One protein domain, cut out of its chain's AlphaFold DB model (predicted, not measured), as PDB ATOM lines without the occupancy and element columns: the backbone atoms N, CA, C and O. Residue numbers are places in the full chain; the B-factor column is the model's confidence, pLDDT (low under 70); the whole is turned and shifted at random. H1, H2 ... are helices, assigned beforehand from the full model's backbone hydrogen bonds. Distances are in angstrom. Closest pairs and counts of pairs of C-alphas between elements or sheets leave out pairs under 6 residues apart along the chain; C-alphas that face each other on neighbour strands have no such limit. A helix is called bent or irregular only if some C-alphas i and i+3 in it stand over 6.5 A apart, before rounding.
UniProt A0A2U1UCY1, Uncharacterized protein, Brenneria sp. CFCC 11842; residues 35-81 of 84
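This is residues 35 to 81 of the 84 residues of an uncharacterized protein of Brenneria sp. CFCC 11842 (UniProt A0A2U1UCY1). The longest helix, H1, and a second long helix, H2, form an open, flat V: a tight link joins them at the corner, and the space between the two arms is empty. H1 has a kink of 35 degrees near residue 47. The printed part has 47 residues with two named helices, H1 then H2, and no named strand; the class is all helix. It is only just loose, close to extended, with a radius of gyration of the C-alphas of 14.2 A, and spans 36 by 33 by 7 A.

H1, residues 35 to 56, and H2, residues 61 to 80, are apart, with no C-alpha of the one within 8 A of the other. In H2 every O i to N i+4 pair is within hydrogen-bond range; in H1, 17 of 18 are.

H1 runs 30.8 A from C-alpha 35 at (53.912, 18.325, 18.028) to C-alpha 56 at (40.451, -5.898, 4.616). It is neither bent nor irregular, but only just: C-alphas 46 and 49 are 6.1 A apart. H2 measures 28.7 A and ends with C-alpha 80 at (35.452, 21.110, -5.365).

The two C-alphas farthest apart, those of Thr 35 and Asp 61, are 39.1 A apart. The printed part has no cut, its one link between helices is tight, and no printed residue is under 70 in pLDDT.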
ATOM      1  N   THR A  35      53.632  19.410  17.075       94.69
ATOM      2  CA  THR A  35      53.912  18.325  18.028       94.69
ATOM      3  C   THR A  35      52.665  17.494  18.306       94.69
ATOM      4  O   THR A  35      52.713  16.276  18.214       94.69
ATOM      5  N   PHE A  36      51.526  18.142  18.558       91.62
ATOM      6  CA  PHE A  36      50.251  17.463  18.773       91.62
ATOM      7  C   PHE A  36      49.849  16.618  17.560       91.62
ATOM      8  O   PHE A  36      49.410  15.480  17.717       91.62
ATOM      9  N   VAL A  37      50.006  17.156  16.346       95.25
ATOM     10  CA  VAL A  37      49.708  16.412  15.117       95.25
ATOM     11  C   VAL A  37      50.649  15.218  14.968       95.25
ATOM     12  O   VAL A  37      50.178  14.134  14.638       95.25
ATOM     13  N   ALA A  38      51.946  15.384  15.234       96.50
ATOM     14  CA  ALA A  38      52.920  14.296  15.168       96.50
ATOM     15  C   ALA A  38      52.588  13.171  16.164       96.50
ATOM     16  O   ALA A  38      52.430  12.024  15.750       96.50
ATOM     17  N   ASP A  39      52.368  13.512  17.436       94.06
ATOM     18  CA  ASP A  39      52.012  12.552  18.486       94.06
ATOM     19  C   ASP A  39      50.709  11.806  18.149       94.06
ATOM     20  O   ASP A  39      50.593  10.588  18.324       94.06
ATOM     21  N   LEU A  40      49.715  12.527  17.615       94.00
ATOM     22  CA  LEU A  40      48.458  11.933  17.171       94.00
ATOM     23  C   LEU A  40      48.679  10.959  16.009       94.00
ATOM     24  O   LEU A  40      48.100   9.872  16.010       94.00
ATOM     25  N   MET A  41      49.500  11.323  15.022       96.62
ATOM     26  CA  MET A  41      49.801  10.452  13.886       96.62
ATOM     27  C   MET A  41      50.544   9.188  14.322       96.62
ATOM     28  O   MET A  41      50.214   8.113  13.823       96.62
ATOM     29  N   ASP A  42      51.460   9.273  15.288       96.56
ATOM     30  CA  ASP A  42      52.155   8.104  15.835       96.56
ATOM     31  C   ASP A  42      51.172   7.099  16.451       96.56
ATOM     32  O   ASP A  42      51.186   5.907  16.118       96.56
ATOM     33  N   ILE A  43      50.240   7.584  17.278       95.81
ATOM     34  CA  ILE A  43      49.192   6.743  17.874       95.81
ATOM     35  C   ILE A  43      48.291   6.146  16.784       95.81
ATOM     36  O   ILE A  43      48.002   4.943  16.799       95.81
ATOM     37  N   ARG A  44      47.856   6.963  15.814       96.69
ATOM     38  CA  ARG A  44      46.995   6.512  14.712       96.69
ATOM     39  C   ARG A  44      47.677   5.440  13.875       96.69
ATOM     40  O   ARG A  44      47.068   4.405  13.635       96.69
ATOM     41  N   MET A  45      48.940   5.617  13.494       96.38
ATOM     42  CA  MET A  45      49.680   4.627  12.705       96.38
ATOM     43  C   MET A  45      49.749   3.266  13.406       96.38
ATOM     44  O   MET A  45      49.574   2.234  12.747       96.38
ATOM     45  N   MET A  46      49.943   3.243  14.730       95.25
ATOM     46  CA  MET A  46      49.987   1.998  15.504       95.25
ATOM     47  C   MET A  46      48.648   1.247  15.495       95.25
ATOM     48  O   MET A  46      48.623   0.019  15.378       95.25
ATOM     49  N   VAL A  47      47.533   1.971  15.615       97.25
ATOM     50  CA  VAL A  47      46.196   1.375  15.744       97.25
ATOM     51  C   VAL A  47      45.559   1.115  14.378       97.25
ATOM     52  O   VAL A  47      45.098   0.006  14.098       97.25
ATOM     53  N   GLU A  48      45.552   2.112  13.501       97.44
ATOM     54  CA  GLU A  48      44.841   2.075  12.224       97.44
ATOM     55  C   GLU A  48      45.437   1.055  11.265       97.44
ATOM     56  O   GLU A  48      44.681   0.321  10.639       97.44
ATOM     57  N   SER A  49      46.762   0.896  11.212       95.12
ATOM     58  CA  SER A  49      47.394  -0.121  10.357       95.12
ATOM     59  C   SER A  49      46.924  -1.539  10.704       95.12
ATOM     60  O   SER A  49      46.652  -2.368   9.829       95.12
ATOM     61  N   TYR A  50      46.794  -1.829  12.003       96.50
ATOM     62  CA  TYR A  50      46.287  -3.111  12.484       96.50
ATOM     63  C   TYR A  50      44.808  -3.297  12.132       96.50
ATOM     64  O   TYR A  50      44.423  -4.362  11.632       96.50
ATOM     65  N   LEU A  51      43.989  -2.269  12.377       97.38
ATOM     66  CA  LEU A  51      42.555  -2.299  12.100       97.38
ATOM     67  C   LEU A  51      42.268  -2.408  10.600       97.38
ATOM     68  O   LEU A  51      41.471  -3.257  10.212       97.38
ATOM     69  N   ALA A  52      42.964  -1.640   9.762       96.25
ATOM     70  CA  ALA A  52      42.825  -1.646   8.310       96.25
ATOM     71  C   ALA A  52      43.120  -3.033   7.729       96.25
ATOM     72  O   ALA A  52      42.292  -3.594   7.011       96.25
ATOM     73  N   ARG A  53      44.239  -3.660   8.124       97.19
ATOM     74  CA  ARG A  53      44.556  -5.040   7.716       97.19
ATOM     75  C   ARG A  53      43.452  -6.015   8.117       97.19
ATOM     76  O   ARG A  53      43.067  -6.892   7.346       97.19
ATOM     77  N   ARG A  54      42.943  -5.883   9.341       97.69
ATOM     78  CA  ARG A  54      41.884  -6.751   9.863       97.69
ATOM     79  C   ARG A  54      40.532  -6.544   9.190       97.69
ATOM     80  O   ARG A  54      39.782  -7.519   9.097       97.69
ATOM     81  N   ALA A  55      40.222  -5.311   8.802       96.94
ATOM     82  CA  ALA A  55      39.025  -4.948   8.063       96.94
ATOM     83  C   ALA A  55      39.099  -5.518   6.646       96.94
ATOM     84  O   ALA A  55      38.189  -6.233   6.249       96.94
ATOM     85  N   ALA A  56      40.227  -5.342   5.951       96.88
ATOM     86  CA  ALA A  56      40.451  -5.898   4.616       96.88
ATOM     87  C   ALA A  56      40.279  -7.428   4.565       96.88
ATOM     88  O   ALA A  56      39.712  -7.959   3.621       96.88
ATOM     89  N   GLN A  57      40.698  -8.151   5.609       97.88
ATOM     90  CA  GLN A  57      40.510  -9.609   5.704       97.88
ATOM     91  C   GLN A  57      39.053 -10.056   5.913       97.88
ATOM     92  O   GLN A  57      38.757 -11.237   5.755       97.88
ATOM     93  N   ARG A  58      38.169  -9.160   6.363       97.69
ATOM     94  CA  ARG A  58      36.774  -9.462   6.733       97.69
ATOM     95  C   ARG A  58      35.755  -8.733   5.869       97.69
ATOM     96  O   ARG A  58      34.560  -8.879   6.110       97.69
ATOM     97  N   ILE A  59      36.219  -7.908   4.938       98.19
ATOM     98  CA  ILE A  59      35.349  -7.059   4.145       98.19
ATOM     99  C   ILE A  59      34.445  -7.929   3.273       98.19
ATOM    100  O   ILE A  59      34.861  -8.948   2.729       98.19
ATOM    101  N   THR A  60      33.187  -7.527   3.185       98.44
ATOM    102  CA  THR A  60      32.196  -8.122   2.286       98.44
ATOM    103  C   THR A  60      32.055  -7.248   1.049       98.44
ATOM    104  O   THR A  60      32.253  -6.038   1.160       98.44
ATOM    105  N   ASP A  61      31.581  -7.801  -0.063       98.19
ATOM    106  CA  ASP A  61      31.347  -7.041  -1.299       98.19
ATOM    107  C   ASP A  61      30.440  -5.817  -1.092       98.19
ATOM    108  O   ASP A  61      30.702  -4.757  -1.652       98.19
ATOM    109  N   THR A  62      29.421  -5.921  -0.230       98.25
ATOM    110  CA  THR A  62      28.533  -4.797   0.114       98.25
ATOM    111  C   THR A  62      29.298  -3.645   0.770       98.25
ATOM    112  O   THR A  62      29.264  -2.525   0.277       98.25
ATOM    113  N   VAL A  63      30.047  -3.930   1.838       97.81
ATOM    114  CA  VAL A  63      30.886  -2.933   2.528       97.81
ATOM    115  C   VAL A  63      31.972  -2.368   1.608       97.81
ATOM    116  O   VAL A  63      32.297  -1.189   1.699       97.81
ATOM    117  N   LEU A  64      32.540  -3.182   0.711       98.06
ATOM    118  CA  LEU A  64      33.513  -2.697  -0.268       98.06
ATOM    119  C   LEU A  64      32.875  -1.703  -1.245       98.06
ATOM    120  O   LEU A  64      33.468  -0.661  -1.506       98.06
ATOM    121  N   ALA A  65      31.674  -1.995  -1.747       98.25
ATOM    122  CA  ALA A  65      30.941  -1.073  -2.609       98.25
ATOM    123  C   ALA A  65      30.637   0.250  -1.885       98.25
ATOM    124  O   ALA A  65      30.910   1.316  -2.426       98.25
ATOM    125  N   GLU A  66      30.168   0.193  -0.634       98.00
ATOM    126  CA  GLU A  66      29.937   1.390   0.187       98.00
ATOM    127  C   GLU A  66      31.215   2.216   0.400       98.00
ATOM    128  O   GLU A  66      31.183   3.443   0.318       98.00
ATOM    129  N   LEU A  67      32.353   1.555   0.640       97.50
ATOM    130  CA  LEU A  67      33.641   2.226   0.816       97.50
ATOM    131  C   LEU A  67      34.099   2.938  -0.464       97.50
ATOM    132  O   LEU A  67      34.618   4.049  -0.384       97.50
ATOM    133  N   VAL A  68      33.893   2.319  -1.631       98.12
ATOM    134  CA  VAL A  68      34.213   2.921  -2.937       98.12
ATOM    135  C   VAL A  68      33.355   4.159  -3.193       98.12
ATOM    136  O   VAL A  68      33.889   5.192  -3.594       98.12
ATOM    137  N   GLU A  69      32.055   4.096  -2.901       98.06
ATOM    138  CA  GLU A  69      31.160   5.254  -3.027       98.06
ATOM    139  C   GLU A  69      31.572   6.396  -2.085       98.06
ATOM    140  O   GLU A  69      31.678   7.549  -2.507       98.06
ATOM    141  N   LEU A  70      31.890   6.081  -0.824       97.06
ATOM    142  CA  LEU A  70      32.411   7.050   0.147       97.06
ATOM    143  C   LEU A  70      33.715   7.699  -0.328       97.06
ATOM    144  O   LEU A  70      33.877   8.914  -0.201       97.06
ATOM    145  N   GLN A  71      34.634   6.913  -0.889       96.94
ATOM    146  CA  GLN A  71      35.887   7.433  -1.426       96.94
ATOM    147  C   GLN A  71      35.644   8.359  -2.622       96.94
ATOM    148  O   GLN A  71      36.211   9.450  -2.667       96.94
ATOM    149  N   SER A  72      34.762   7.979  -3.550       97.19
ATOM    150  CA  SER A  72      34.412   8.822  -4.699       97.19
ATOM    151  C   SER A  72      33.776  10.148  -4.263       97.19
ATOM    152  O   SER A  72      34.080  11.205  -4.825       97.19
ATOM    153  N   ALA A  73      32.906  10.119  -3.248       95.69
ATOM    154  CA  ALA A  73      32.315  11.327  -2.678       95.69
ATOM    155  C   ALA A  73      33.381  12.220  -2.021       95.69
ATOM    156  O   ALA A  73      33.380  13.433  -2.232       95.69
ATOM    157  N   HIS A  74      34.323  11.622  -1.286       94.31
ATOM    158  CA  HIS A  74      35.437  12.342  -0.672       94.31
ATOM    159  C   HIS A  74      36.338  13.016  -1.716       94.31
ATOM    160  O   HIS A  74      36.628  14.203  -1.596       94.31
ATOM    161  N   GLU A  75      36.738  12.300  -2.769       95.56
ATOM    162  CA  GLU A  75      37.556  12.850  -3.858       95.56
ATOM    163  C   GLU A  75      36.846  14.006  -4.576       95.56
ATOM    164  O   GLU A  75      37.470  15.024  -4.884       95.56
ATOM    165  N   THR A  76      35.530  13.887  -4.778       95.88
ATOM    166  CA  THR A  76      34.710  14.955  -5.365       95.88
ATOM    167  C   THR A  76      34.695  16.197  -4.475       95.88
ATOM    168  O   THR A  76      34.975  17.290  -4.964       95.88
ATOM    169  N   ALA A  77      34.424  16.032  -3.176       94.62
ATOM    170  CA  ALA A  77      34.373  17.126  -2.208       94.62
ATOM    171  C   ALA A  77      35.728  17.846  -2.081       94.62
ATOM    172  O   ALA A  77      35.800  19.076  -2.126       94.62
ATOM    173  N   VAL A  78      36.828  17.084  -2.037       94.50
ATOM    174  CA  VAL A  78      38.192  17.636  -2.043       94.50
ATOM    175  C   VAL A  78      38.467  18.406  -3.338       94.50
ATOM    176  O   VAL A  78      39.009  19.510  -3.288       94.50
ATOM    177  N   GLY A  79      38.072  17.862  -4.493       93.00
ATOM    178  CA  GLY A  79      38.256  18.501  -5.797       93.00
ATOM    179  C   GLY A  79      37.455  19.794  -5.974       93.00
ATOM    180  O   GLY A  79      37.925  20.717  -6.641       93.00
ATOM    181  N   SER A  80      36.273  19.894  -5.360       94.06
ATOM    182  CA  SER A  80      35.452  21.110  -5.365       94.06
ATOM    183  C   SER A  80      35.809  22.105  -4.257       94.06
ATOM    184  O   SER A  80      35.254  23.203  -4.241       94.06
ATOM    185  N   GLY A  81      36.724  21.750  -3.345       88.88
ATOM    186  CA  GLY A  81      37.048  22.555  -2.164       88.88
ATOM    187  C   GLY A  81      35.909  22.624  -1.143       88.88
ATOM    188  O   GLY A  81      35.855  23.558  -0.343       88.88
TER     189      GLY A  81